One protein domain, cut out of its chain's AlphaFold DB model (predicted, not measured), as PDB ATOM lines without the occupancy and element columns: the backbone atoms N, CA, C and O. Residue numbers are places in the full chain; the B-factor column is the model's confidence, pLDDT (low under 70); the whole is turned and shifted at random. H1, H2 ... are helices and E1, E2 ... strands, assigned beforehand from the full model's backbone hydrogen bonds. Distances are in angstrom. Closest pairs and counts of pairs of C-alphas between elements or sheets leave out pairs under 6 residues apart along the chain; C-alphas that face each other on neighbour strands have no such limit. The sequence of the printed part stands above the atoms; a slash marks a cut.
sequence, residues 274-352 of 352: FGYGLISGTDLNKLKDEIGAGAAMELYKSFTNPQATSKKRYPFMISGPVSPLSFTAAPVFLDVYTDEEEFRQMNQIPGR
ATOM      1  N   PHE A 274      -8.657  10.521 -36.746       93.62
ATOM      2  CA  PHE A 274      -9.156  10.888 -35.426       93.62
ATOM      3  C   PHE A 274      -7.970  11.156 -34.500       93.62
ATOM      4  O   PHE A 274      -7.216  10.237 -34.175       93.62
ATOM      5  N   GLY A 275      -7.788  12.413 -34.102       92.88
ATOM      6  CA  GLY A 275      -6.794  12.801 -33.097       92.88
ATOM      7  C   GLY A 275      -7.298  12.576 -31.671       92.88
ATOM      8  O   GLY A 275      -8.442  12.167 -31.467       92.88
ATOM      9  N   TYR A 276      -6.462  12.872 -30.677       90.00
ATOM     10  CA  TYR A 276      -6.869  12.924 -29.267       90.00
ATOM     11  C   TYR A 276      -8.035  13.906 -29.041       90.00
ATOM     12  O   TYR A 276      -8.040  14.996 -29.609       90.00
ATOM     13  N   GLY A 277      -8.975  13.547 -28.158       86.88
ATOM     14  CA  GLY A 277      -9.994  14.472 -27.641       86.88
ATOM     15  C   GLY A 277     -11.447  14.015 -27.789       86.88
ATOM     16  O   GLY A 277     -12.307  14.543 -27.090       86.88
ATOM     17  N   LEU A 278     -11.739  12.986 -28.596       85.50
ATOM     18  CA  LEU A 278     -13.104  12.465 -28.796       85.50
ATOM     19  C   LEU A 278     -13.496  11.477 -27.684       85.50
ATOM     20  O   LEU A 278     -13.868  10.332 -27.933       85.50
ATOM     21  N   ILE A 279     -13.344  11.912 -26.433       73.25
ATOM     22  CA  ILE A 279     -13.565  11.094 -25.230       73.25
ATOM     23  C   ILE A 279     -14.951  11.299 -24.597       73.25
ATOM     24  O   ILE A 279     -15.315  10.575 -23.673       73.25
ATOM     25  N   SER A 280     -15.731  12.272 -25.077       72.00
ATOM     26  CA  SER A 280     -17.064  12.601 -24.559       72.00
ATOM     27  C   SER A 280     -18.170  11.791 -25.254       72.00
ATOM     28  O   SER A 280     -18.055  11.395 -26.414       72.00
ATOM     29  N   GLY A 281     -19.253  11.512 -24.519       72.62
ATOM     30  CA  GLY A 281     -20.205  10.433 -24.816       72.62
ATOM     31  C   GLY A 281     -20.749  10.369 -26.247       72.62
ATOM     32  O   GLY A 281     -20.809   9.286 -26.824       72.62
ATOM     33  N   THR A 282     -21.141  11.486 -26.853       79.31
ATOM     34  CA  THR A 282     -21.779  11.495 -28.180       79.31
ATOM     35  C   THR A 282     -20.807  11.242 -29.331       79.31
ATOM     36  O   THR A 282     -21.160  10.496 -30.253       79.31
ATOM     37  N   ASP A 283     -19.606  11.820 -29.282       83.38
ATOM     38  CA  ASP A 283     -18.548  11.587 -30.272       83.38
ATOM     39  C   ASP A 283     -17.873  10.234 -30.064       83.38
ATOM     40  O   ASP A 283     -17.637   9.521 -31.034       83.38
ATOM     41  N   LEU A 284     -17.666   9.818 -28.811       84.81
ATOM     42  CA  LEU A 284     -17.146   8.491 -28.482       84.81
ATOM     43  C   LEU A 284     -18.076   7.384 -28.995       84.81
ATOM     44  O   LEU A 284     -17.609   6.389 -29.548       84.81
ATOM     45  N   ASN A 285     -19.393   7.563 -28.850       86.75
ATOM     46  CA  ASN A 285     -20.379   6.638 -29.409       86.75
ATOM     47  C   ASN A 285     -20.317   6.623 -30.938       86.75
ATOM     48  O   ASN A 285     -20.300   5.550 -31.528       86.75
ATOM     49  N   LYS A 286     -20.215   7.794 -31.581       85.56
ATOM     50  CA  LYS A 286     -20.116   7.867 -33.044       85.56
ATOM     51  C   LYS A 286     -18.828   7.222 -33.564       85.56
ATOM     52  O   LYS A 286     -18.855   6.548 -34.588       85.56
ATOM     53  N   LEU A 287     -17.723   7.390 -32.842       88.88
ATOM     54  CA  LEU A 287     -16.456   6.732 -33.128       88.88
ATOM     55  C   LEU A 287     -16.575   5.215 -32.965       88.88
ATOM     56  O   LEU A 287     -16.152   4.468 -33.840       88.88
ATOM     57  N   LYS A 288     -17.212   4.755 -31.884       88.00
ATOM     58  CA  LYS A 288     -17.487   3.333 -31.640       88.00
ATOM     59  C   LYS A 288     -18.359   2.716 -32.737       88.00
ATOM     60  O   LYS A 288     -18.105   1.578 -33.118       88.00
ATOM     61  N   ASP A 289     -19.343   3.451 -33.254       86.00
ATOM     62  CA  ASP A 289     -20.160   3.010 -34.391       86.00
ATOM     63  C   ASP A 289     -19.320   2.857 -35.674       86.00
ATOM     64  O   ASP A 289     -19.614   2.000 -36.502       86.00
ATOM     65  N   GLU A 290     -18.270   3.670 -35.835       83.12
ATOM     66  CA  GLU A 290     -17.400   3.671 -37.016       83.12
ATOM     67  C   GLU A 290     -16.363   2.536 -36.998       83.12
ATOM     68  O   GLU A 290     -16.171   1.862 -38.007       83.12
ATOM     69  N   ILE A 291     -15.669   2.333 -35.873       84.19
ATOM     70  CA  ILE A 291     -14.546   1.378 -35.781       84.19
ATOM     71  C   ILE A 291     -14.898   0.075 -35.048       84.19
ATOM     72  O   ILE A 291     -14.080  -0.843 -34.989       84.19
ATOM     73  N   GLY A 292     -16.098  -0.008 -34.470       80.81
ATOM     74  CA  GLY A 292     -16.525  -1.101 -33.605       80.81
ATOM     75  C   GLY A 292     -15.995  -1.002 -32.169       80.81
ATOM     76  O   GLY A 292     -15.128  -0.202 -31.820       80.81
ATOM     77  N   ALA A 293     -16.528  -1.854 -31.292       74.81
ATOM     78  CA  ALA A 293     -15.971  -2.055 -29.957       74.81
ATOM     79  C   ALA A 293     -14.776  -3.022 -30.023       74.81
ATOM     80  O   ALA A 293     -14.846  -4.027 -30.728       74.81
ATOM     81  N   GLY A 294     -13.702  -2.769 -29.267       84.31
ATOM     82  CA  GLY A 294     -12.577  -3.704 -29.169       84.31
ATOM     83  C   GLY A 294     -11.224  -3.031 -28.962       84.31
ATOM     84  O   GLY A 294     -11.148  -1.883 -28.531       84.31
ATOM     85  N   ALA A 295     -10.151  -3.751 -29.297       86.50
ATOM     86  CA  ALA A 295      -8.772  -3.323 -29.050       86.50
ATOM     87  C   ALA A 295      -8.429  -1.960 -29.675       86.50
ATOM     88  O   ALA A 295      -7.753  -1.156 -29.044       86.50
ATOM     89  N   ALA A 296      -8.942  -1.667 -30.875       88.06
ATOM     90  CA  ALA A 296      -8.752  -0.367 -31.519       88.06
ATOM     91  C   ALA A 296      -9.367   0.783 -30.704       88.06
ATOM     92  O   ALA A 296      -8.753   1.834 -30.545       88.06
ATOM     93  N   MET A 297     -10.555   0.563 -30.134       90.50
ATOM     94  CA  MET A 297     -11.226   1.550 -29.292       90.50
ATOM     95  C   MET A 297     -10.462   1.792 -27.985       90.50
ATOM     96  O   MET A 297     -10.332   2.933 -27.545       90.50
ATOM     97  N   GLU A 298      -9.939   0.732 -27.367       90.38
ATOM     98  CA  GLU A 298      -9.133   0.850 -26.148       90.38
ATOM     99  C   GLU A 298      -7.792   1.544 -26.416       90.38
ATOM    100  O   GLU A 298      -7.383   2.412 -25.644       90.38
ATOM    101  N   LEU A 299      -7.153   1.259 -27.556       91.19
ATOM    102  CA  LEU A 299      -5.940   1.958 -27.976       91.19
ATOM    103  C   LEU A 299      -6.211   3.446 -28.230       91.19
ATOM    104  O   LEU A 299      -5.456   4.282 -27.741       91.19
ATOM    105  N   TYR A 300      -7.313   3.806 -28.894       92.50
ATOM    106  CA  TYR A 300      -7.694   5.212 -29.065       92.50
ATOM    107  C   TYR A 300      -7.893   5.933 -27.720       92.50
ATOM    108  O   TYR A 300      -7.365   7.024 -27.512       92.50
ATOM    109  N   LYS A 301      -8.601   5.314 -26.765       90.25
ATOM    110  CA  LYS A 301      -8.804   5.888 -25.419       90.25
ATOM    111  C   LYS A 301      -7.499   6.082 -24.642       90.25
ATOM    112  O   LYS A 301      -7.452   6.934 -23.759       90.25
ATOM    113  N   SER A 302      -6.456   5.313 -24.962       91.12
ATOM    114  CA  SER A 302      -5.122   5.457 -24.366       91.12
ATOM    115  C   SER A 302      -4.285   6.598 -24.958       91.12
ATOM    116  O   SER A 302      -3.160   6.820 -24.504       91.12
ATOM    117  N   PHE A 303      -4.802   7.343 -25.946       92.50
ATOM    118  CA  PHE A 303      -4.100   8.495 -26.507       92.50
ATOM    119  C   PHE A 303      -3.719   9.485 -25.410       92.50
ATOM    120  O   PHE A 303      -4.550   9.957 -24.634       92.50
ATOM    121  N   THR A 304      -2.432   9.814 -25.365       86.56
ATOM    122  CA  THR A 304      -1.911  10.798 -24.420       86.56
ATOM    123  C   THR A 304      -2.283  12.195 -24.895       86.56
ATOM    124  O   THR A 304      -2.204  12.481 -26.089       86.56
ATOM    125  N   ASN A 305      -2.660  13.077 -23.966       87.94
ATOM    126  CA  ASN A 305      -2.887  14.483 -24.282       87.94
ATOM    127  C   ASN A 305      -1.574  15.116 -24.800       87.94
ATOM    128  O   ASN A 305      -0.627  15.230 -24.016       87.94
ATOM    129  N   PRO A 306      -1.510  15.587 -26.061       85.12
ATOM    130  CA  PRO A 306      -0.296  16.177 -26.634       85.12
ATOM    131  C   PRO A 306       0.198  17.437 -25.913       85.12
ATOM    132  O   PRO A 306       1.344  17.841 -26.090       85.12
ATOM    133  N   GLN A 307      -0.655  18.092 -25.116       83.25
ATOM    134  CA  GLN A 307      -0.256  19.240 -24.297       83.25
ATOM    135  C   GLN A 307       0.467  18.841 -23.006       83.25
ATOM    136  O   GLN A 307       1.152  19.670 -22.414       83.25
ATOM    137  N   ALA A 308       0.319  17.591 -22.561       79.69
ATOM    138  CA  ALA A 308       0.946  17.093 -21.339       79.69
ATOM    139  C   ALA A 308       2.374  16.564 -21.569       79.69
ATOM    140  O   ALA A 308       3.076  16.253 -20.608       79.69
ATOM    141  N   THR A 309       2.816  16.445 -22.825       77.62
ATOM    142  CA  THR A 309       4.134  15.916 -23.183       77.62
ATOM    143  C   THR A 309       5.119  17.045 -23.494       77.62
ATOM    144  O   THR A 309       4.796  18.010 -24.183       77.62
ATOM    145  N   SER A 310       6.360  16.924 -23.009       77.25
ATOM    146  CA  SER A 310       7.430  17.900 -23.283       77.25
ATOM    147  C   SER A 310       7.801  17.963 -24.768       77.25
ATOM    148  O   SER A 310       8.086  19.037 -25.295       77.25
ATOM    149  N   LYS A 311       7.751  16.816 -25.454       78.94
ATOM    150  CA  LYS A 311       7.808  16.716 -26.915       78.94
ATOM    151  C   LYS A 311       6.393  16.582 -27.456       78.94
ATOM    152  O   LYS A 311       5.679  15.646 -27.090       78.94
ATOM    153  N   LYS A 312       5.971  17.515 -28.310       83.94
ATOM    154  CA  LYS A 312       4.615  17.519 -28.867       83.94
ATOM    155  C   LYS A 312       4.498  16.461 -29.962       83.94
ATOM    156  O   LYS A 312       4.924  16.685 -31.099       83.94
ATOM    157  N   ARG A 313       3.906  15.327 -29.597       87.81
ATOM    158  CA  ARG A 313       3.513  14.244 -30.501       87.81
ATOM    159  C   ARG A 313       2.001  14.117 -30.467       87.81
ATOM    160  O   ARG A 313       1.404  14.138 -29.392       87.81
ATOM    161  N   TYR A 314       1.394  14.024 -31.638       91.69
ATOM    162  CA  TYR A 314      -0.050  13.960 -31.791       91.69
ATOM    163  C   TYR A 314      -0.431  12.560 -32.268       91.69
ATOM    164  O   TYR A 314      -0.160  12.239 -33.427       91.69
ATOM    165  N   PRO A 315      -1.034  11.724 -31.409       92.75
ATOM    166  CA  PRO A 315      -1.487  10.408 -31.817       92.75
ATOM    167  C   PRO A 315      -2.742  10.541 -32.684       92.75
ATOM    168  O   PRO A 315      -3.673  11.284 -32.354       92.75
ATOM    169  N   PHE A 316      -2.763   9.806 -33.788       94.06
ATOM    170  CA  PHE A 316      -3.907   9.692 -34.679       94.06
ATOM    171  C   PHE A 316      -4.276   8.232 -34.893       94.06
ATOM    172  O   PHE A 316      -3.421   7.371 -35.095       94.06
ATOM    173  N   MET A 317      -5.579   7.980 -34.906       93.31
ATOM    174  CA  MET A 317      -6.168   6.759 -35.427       93.31
ATOM    175  C   MET A 317      -6.736   7.067 -36.808       93.31
ATOM    176  O   MET A 317      -7.519   8.002 -36.960       93.31
ATOM    177  N   ILE A 318      -6.369   6.285 -37.814       92.50
ATOM    178  CA  ILE A 318      -6.815   6.473 -39.188       92.50
ATOM    179  C   ILE A 318      -7.634   5.264 -39.624       92.50
ATOM    180  O   ILE A 318      -7.163   4.132 -39.564       92.50
ATOM    181  N   SER A 319      -8.859   5.518 -40.070       89.12
ATOM    182  CA  SER A 319      -9.777   4.523 -40.626       89.12
ATOM    183  C   SER A 319      -9.957   4.736 -42.133       89.12
ATOM    184  O   SER A 319      -9.894   5.870 -42.617       89.12
ATOM    185  N   GLY A 320     -10.194   3.648 -42.868       86.56
ATOM    186  CA  GLY A 320     -10.346   3.630 -44.326       86.56
ATOM    187  C   GLY A 320      -9.187   2.936 -45.059       86.56
ATOM    188  O   GLY A 320      -8.303   2.357 -44.426       86.56
ATOM    189  N   PRO A 321      -9.159   2.979 -46.405       84.06
ATOM    190  CA  PRO A 321      -8.155   2.307 -47.228       84.06
ATOM    191  C   PRO A 321      -6.849   3.118 -47.281       84.06
ATOM    192  O   PRO A 321      -6.449   3.623 -48.327       84.06
ATOM    193  N   VAL A 322      -6.197   3.281 -46.128       75.75
ATOM    194  CA  VAL A 322      -4.962   4.075 -45.982       75.75
ATOM    195  C   VAL A 322      -3.756   3.339 -46.561       75.75
ATOM    196  O   VAL A 322      -2.857   3.959 -47.124       75.75
ATOM    197  N   SER A 323      -3.737   2.010 -46.432       66.75
ATOM    198  CA  SER A 323      -2.666   1.159 -46.940       66.75
ATOM    199  C   SER A 323      -3.231   0.087 -47.871       66.75
ATOM    200  O   SER A 323      -4.134  -0.644 -47.458       66.75
ATOM    201  N   PRO A 324      -2.670  -0.084 -49.083       56.81
ATOM    202  CA  PRO A 324      -3.044  -1.174 -49.984       56.81
ATOM    203  C   PRO A 324      -2.681  -2.561 -49.426       56.81
ATOM    204  O   PRO A 324      -3.143  -3.567 -49.952       56.81
ATOM    205  N   LEU A 325      -1.863  -2.620 -48.367       55.41
ATOM    206  CA  LEU A 325      -1.480  -3.850 -47.668       55.41
ATOM    207  C   LEU A 325      -2.380  -4.155 -46.459       55.41
ATOM    208  O   LEU A 325      -2.285  -5.238 -45.885       55.41
ATOM    209  N   SER A 326      -3.256  -3.225 -46.064       55.16
ATOM    210  CA  SER A 326      -4.227  -3.450 -44.992       55.16
ATOM    211  C   SER A 326      -5.457  -4.152 -45.563       55.16
ATOM    212  O   SER A 326      -6.458  -3.526 -45.892       55.16
ATOM    213  N   PHE A 327      -5.369  -5.476 -45.713       52.75
ATOM    214  CA  PHE A 327      -6.508  -6.316 -46.115       52.75
ATOM    215  C   PHE A 327      -7.600  -6.373 -45.041       52.75
ATOM    216  O   PHE A 327      -8.744  -6.725 -45.323       52.75
ATOM    217  N   THR A 328      -7.251  -6.029 -43.804       59.62
ATOM    218  CA  THR A 328      -8.194  -5.864 -42.707       59.62
ATOM    219  C   THR A 328      -8.676  -4.416 -42.691       59.62
ATOM    220  O   THR A 328      -7.882  -3.482 -42.807       59.62
ATOM    221  N   ALA A 329      -9.979  -4.206 -42.493       67.62
ATOM    222  CA  ALA A 329     -10.568  -2.886 -42.236       67.62
ATOM    223  C   ALA A 329     -10.156  -2.305 -40.859       67.62
ATOM    224  O   ALA A 329     -10.869  -1.489 -40.280       67.62
ATOM    225  N   ALA A 330      -9.038  -2.777 -40.298       80.31
ATOM    226  CA  ALA A 330      -8.535  -2.355 -39.008       80.31
ATOM    227  C   ALA A 330      -7.911  -0.956 -39.128       80.31
ATOM    228  O   ALA A 330      -7.199  -0.684 -40.099       80.31
ATOM    229  N   PRO A 331      -8.149  -0.065 -38.154       88.06
ATOM    230  CA  PRO A 331      -7.553   1.258 -38.172       88.06
ATOM    231  C   PRO A 331      -6.036   1.203 -37.955       88.06
ATOM    232  O   PRO A 331      -5.515   0.342 -37.242       88.06
ATOM    233  N   VAL A 332      -5.338   2.166 -38.549       90.00
ATOM    234  CA  VAL A 332      -3.897   2.385 -38.380       90.00
ATOM    235  C   VAL A 332      -3.679   3.448 -37.313       90.00
ATOM    236  O   VAL A 332      -4.374   4.460 -37.292       90.00
ATOM    237  N   PHE A 333      -2.692   3.245 -36.448       91.31
ATOM    238  CA  PHE A 333      -2.322   4.195 -35.405       91.31
ATOM    239  C   PHE A 333      -0.938   4.755 -35.695       91.31
ATOM    240  O   PHE A 333      -0.028   3.995 -36.029       91.31
ATOM    241  N   LEU A 334      -0.779   6.071 -35.585       90.75
ATOM    242  CA  LEU A 334       0.510   6.722 -35.791       90.75
ATOM    243  C   LEU A 334       0.662   7.970 -34.928       90.75
ATOM    244  O   LEU A 334      -0.309   8.677 -34.666       90.75
ATOM    245  N   ASP A 335       1.903   8.252 -34.550       89.81
ATOM    246  CA  ASP A 335       2.285   9.507 -33.914       89.81
ATOM    247  C   ASP A 335       2.750  10.506 -34.976       89.81
ATOM    248  O   ASP A 335       3.680  10.243 -35.742       89.81
ATOM    249  N   VAL A 336       2.107  11.672 -35.009       90.69
ATOM    250  CA  VAL A 336       2.515  12.810 -35.832       90.69
ATOM    251  C   VAL A 336       3.424  13.714 -35.012       90.69
ATOM    252  O   VAL A 336       3.065  14.188 -33.932       90.69
ATOM    253  N   TYR A 337       4.610  13.966 -35.547       88.62
ATOM    254  CA  TYR A 337       5.642  14.777 -34.919       88.62
ATOM    255  C   TYR A 337       5.491  16.237 -35.337       88.62
ATOM    256  O   TYR A 337       5.122  16.540 -36.471       88.62
ATOM    257  N   THR A 338       5.798  17.149 -34.418       87.25
ATOM    258  CA  THR A 338       5.871  18.591 -34.716       87.25
ATOM    259  C   THR A 338       7.265  19.048 -35.132       87.25
ATOM    260  O   THR A 338       7.408  20.153 -35.653       87.25
ATOM    261  N   ASP A 339       8.270  18.197 -34.928       86.31
ATOM    262  CA  ASP A 339       9.667  18.439 -35.258       86.31
ATOM    263  C   ASP A 339      10.144  17.444 -36.327       86.31
ATOM    264  O   ASP A 339       9.940  16.231 -36.213       86.31
ATOM    265  N   GLU A 340      10.747  17.966 -37.396       84.56
ATOM    266  CA  GLU A 340      11.198  17.155 -38.532       84.56
ATOM    267  C   GLU A 340      12.394  16.271 -38.166       84.56
ATOM    268  O   GLU A 340      12.451  15.114 -38.588       84.56
ATOM    269  N   GLU A 341      13.335  16.792 -37.380       85.75
ATOM    270  CA  GLU A 341      14.517  16.038 -36.962       85.75
ATOM    271  C   GLU A 341      14.122  14.864 -36.068       85.75
ATOM    272  O   GLU A 341      14.571  13.738 -36.281       85.75
ATOM    273  N   GLU A 342      13.203  15.082 -35.128       86.94
ATOM    274  CA  GLU A 342      12.636  14.020 -34.306       86.94
ATOM    275  C   GLU A 342      11.957  12.942 -35.163       86.94
ATOM    276  O   GLU A 342      12.207  11.751 -34.961       86.94
ATOM    277  N   PHE A 343      11.142  13.339 -36.149       87.25
ATOM    278  CA  PHE A 343      10.519  12.400 -37.084       87.25
ATOM    279  C   PHE A 343      11.565  11.566 -37.835       87.25
ATOM    280  O   PHE A 343      11.441  10.341 -37.902       87.25
ATOM    281  N   ARG A 344      12.608  12.204 -38.379       85.56
ATOM    282  CA  ARG A 344      13.672  11.524 -39.134       85.56
ATOM    283  C   ARG A 344      14.447  10.542 -38.270       85.56
ATOM    284  O   ARG A 344      14.629   9.398 -38.682       85.56
ATOM    285  N   GLN A 345      14.844  10.962 -37.070       87.88
ATOM    286  CA  GLN A 345      15.572  10.123 -36.117       87.88
ATOM    287  C   GLN A 345      14.758   8.885 -35.731       87.88
ATOM    288  O   GLN A 345      15.271   7.769 -35.787       87.88
ATOM    289  N   MET A 346      13.474   9.065 -35.402       85.94
ATOM    290  CA  MET A 346      12.591   7.960 -35.010       85.94
ATOM    291  C   MET A 346      12.314   6.980 -36.156       85.94
ATOM    292  O   MET A 346      12.136   5.791 -35.905       85.94
ATOM    293  N   ASN A 347      12.301   7.458 -37.403       85.19
ATOM    294  CA  ASN A 347      12.042   6.637 -38.591       85.19
ATOM    295  C   ASN A 347      13.317   6.200 -39.332       85.19
ATOM    296  O   ASN A 347      13.218   5.619 -40.409       85.19
ATOM    297  N   GLN A 348      14.505   6.475 -38.779       89.25
ATOM    298  CA  GLN A 348      15.801   6.137 -39.385       89.25
ATOM    299  C   GLN A 348      15.952   6.670 -40.822       89.25
ATOM    300  O   GLN A 348      16.577   6.045 -41.679       89.25
ATOM    301  N   ILE A 349      15.366   7.838 -41.095       83.38
ATOM    302  CA  ILE A 349      15.459   8.493 -42.398       83.38
ATOM    303  C   ILE A 349      16.750   9.322 -42.404       83.38
ATOM    304  O   ILE A 349      16.878  10.214 -41.562       83.38
ATOM    305  N   PRO A 350      17.695   9.082 -43.333       76.56
ATOM    306  CA  PRO A 350      18.931   9.852 -43.409       76.56
ATOM    307  C   PRO A 350      18.673  11.364 -43.520       76.56
ATOM    308  O   PRO A 350      17.744  11.804 -44.212       76.56
ATOM    309  N   GLY A 351      19.507  12.156 -42.842       67.00
ATOM    310  CA  GLY A 351      19.569  13.610 -43.029       67.00
ATOM    311  C   GLY A 351      20.019  13.952 -44.452       67.00
ATOM    312  O   GLY A 351      20.730  13.163 -45.079       67.00
ATOM    313  N   ARG A 352      19.549  15.086 -44.980       57.75
ATOM    314  CA  ARG A 352      19.951  15.583 -46.303       57.75
ATOM    315  C   ARG A 352      21.257  16.351 -46.243       57.75
ATOM    316  O   ARG A 352      21.419  17.118 -45.271       57.75
TER     317      ARG A 352
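Overview. This is residues 274 to 352 of the 352 residues of an uncharacterized protein of Leifsonia sp. Root227 (UniProt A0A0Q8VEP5). A slender two-stranded antiparallel hairpin, E1 and E2, forms the middle of a loose, flat model, with helices H1 and H2 toward one end of the long axis and the short helix H3 at the other. The ends of the strands E1 and E2 are joined by a long loop, residues 320 to 331, and the first printed residues, 274 to 275, pair briefly with E1. The printed part has 79 residues, with three named helices and two named strands in the order H1, H2, E1, E2, H3; the class is mixed, helices and strands, with under half of the residues in named elements. The whole is loose, with a radius of gyration of the C-alphas of 14.5 A and spans of 43 by 33 by 15 A.

Arrangement. E1, residues 313 to 319, and E2, residues 332 to 337, are antiparallel neighbours and a hairpin, their directions at 153 degrees. N 314 and O 336, 2.8 A apart, and N 334 and O 316, 3.0 A apart, are within hydrogen-bond range. Residues 274 to 275 form a short antiparallel pairing with residues 316 to 317 of E1. The closest C-alphas of E1 and H2, residues 295 to 301, are those of Met 317 and Tyr 300, 6.7 A apart. H2 and E2 are only just apart, at 8.4 A. H1, residues 281 to 291, and H2 are close but not clearly touching, with the closest C-alphas, those of Lys 288 and Met 297, 6.9 A apart. They run opposite ways at a shallow tilt of 31 degrees. H3, residues 340 to 346, comes closest to E2 at the C-alphas of Phe 343 and Tyr 337, 5.8 A apart. H3 is apart from H1, H2 and E1. In H1, H2 and H3, every O i to N i+4 pair is within hydrogen-bond range.

Along the chain. E1 is 19.3 A long from first to last C-alpha and begins at C-alpha 313 (3.513, 14.244, -30.501). E2 measures 16.0 A. H1 measures 15.3 A and begins at C-alpha 281 (-20.205, 10.433, -24.816). H2 and H3 each measure 9.9 A, and H3 ends at C-alpha 346 (12.591, 7.960, -35.010).

Size, cuts and confidence. The two C-alphas farthest apart, those of Gly 281 and Arg 352, are 45.8 A apart. The printed part has no cut and ends at Arg 352, the chain's last residue. The links H2 to E1 and E1 to E2 are long; H1 to H2 and E2 to H3 are tight. The mean pLDDT of the printed part is 83.0, and residues 323 to 329 and 351 to 352 are under 70.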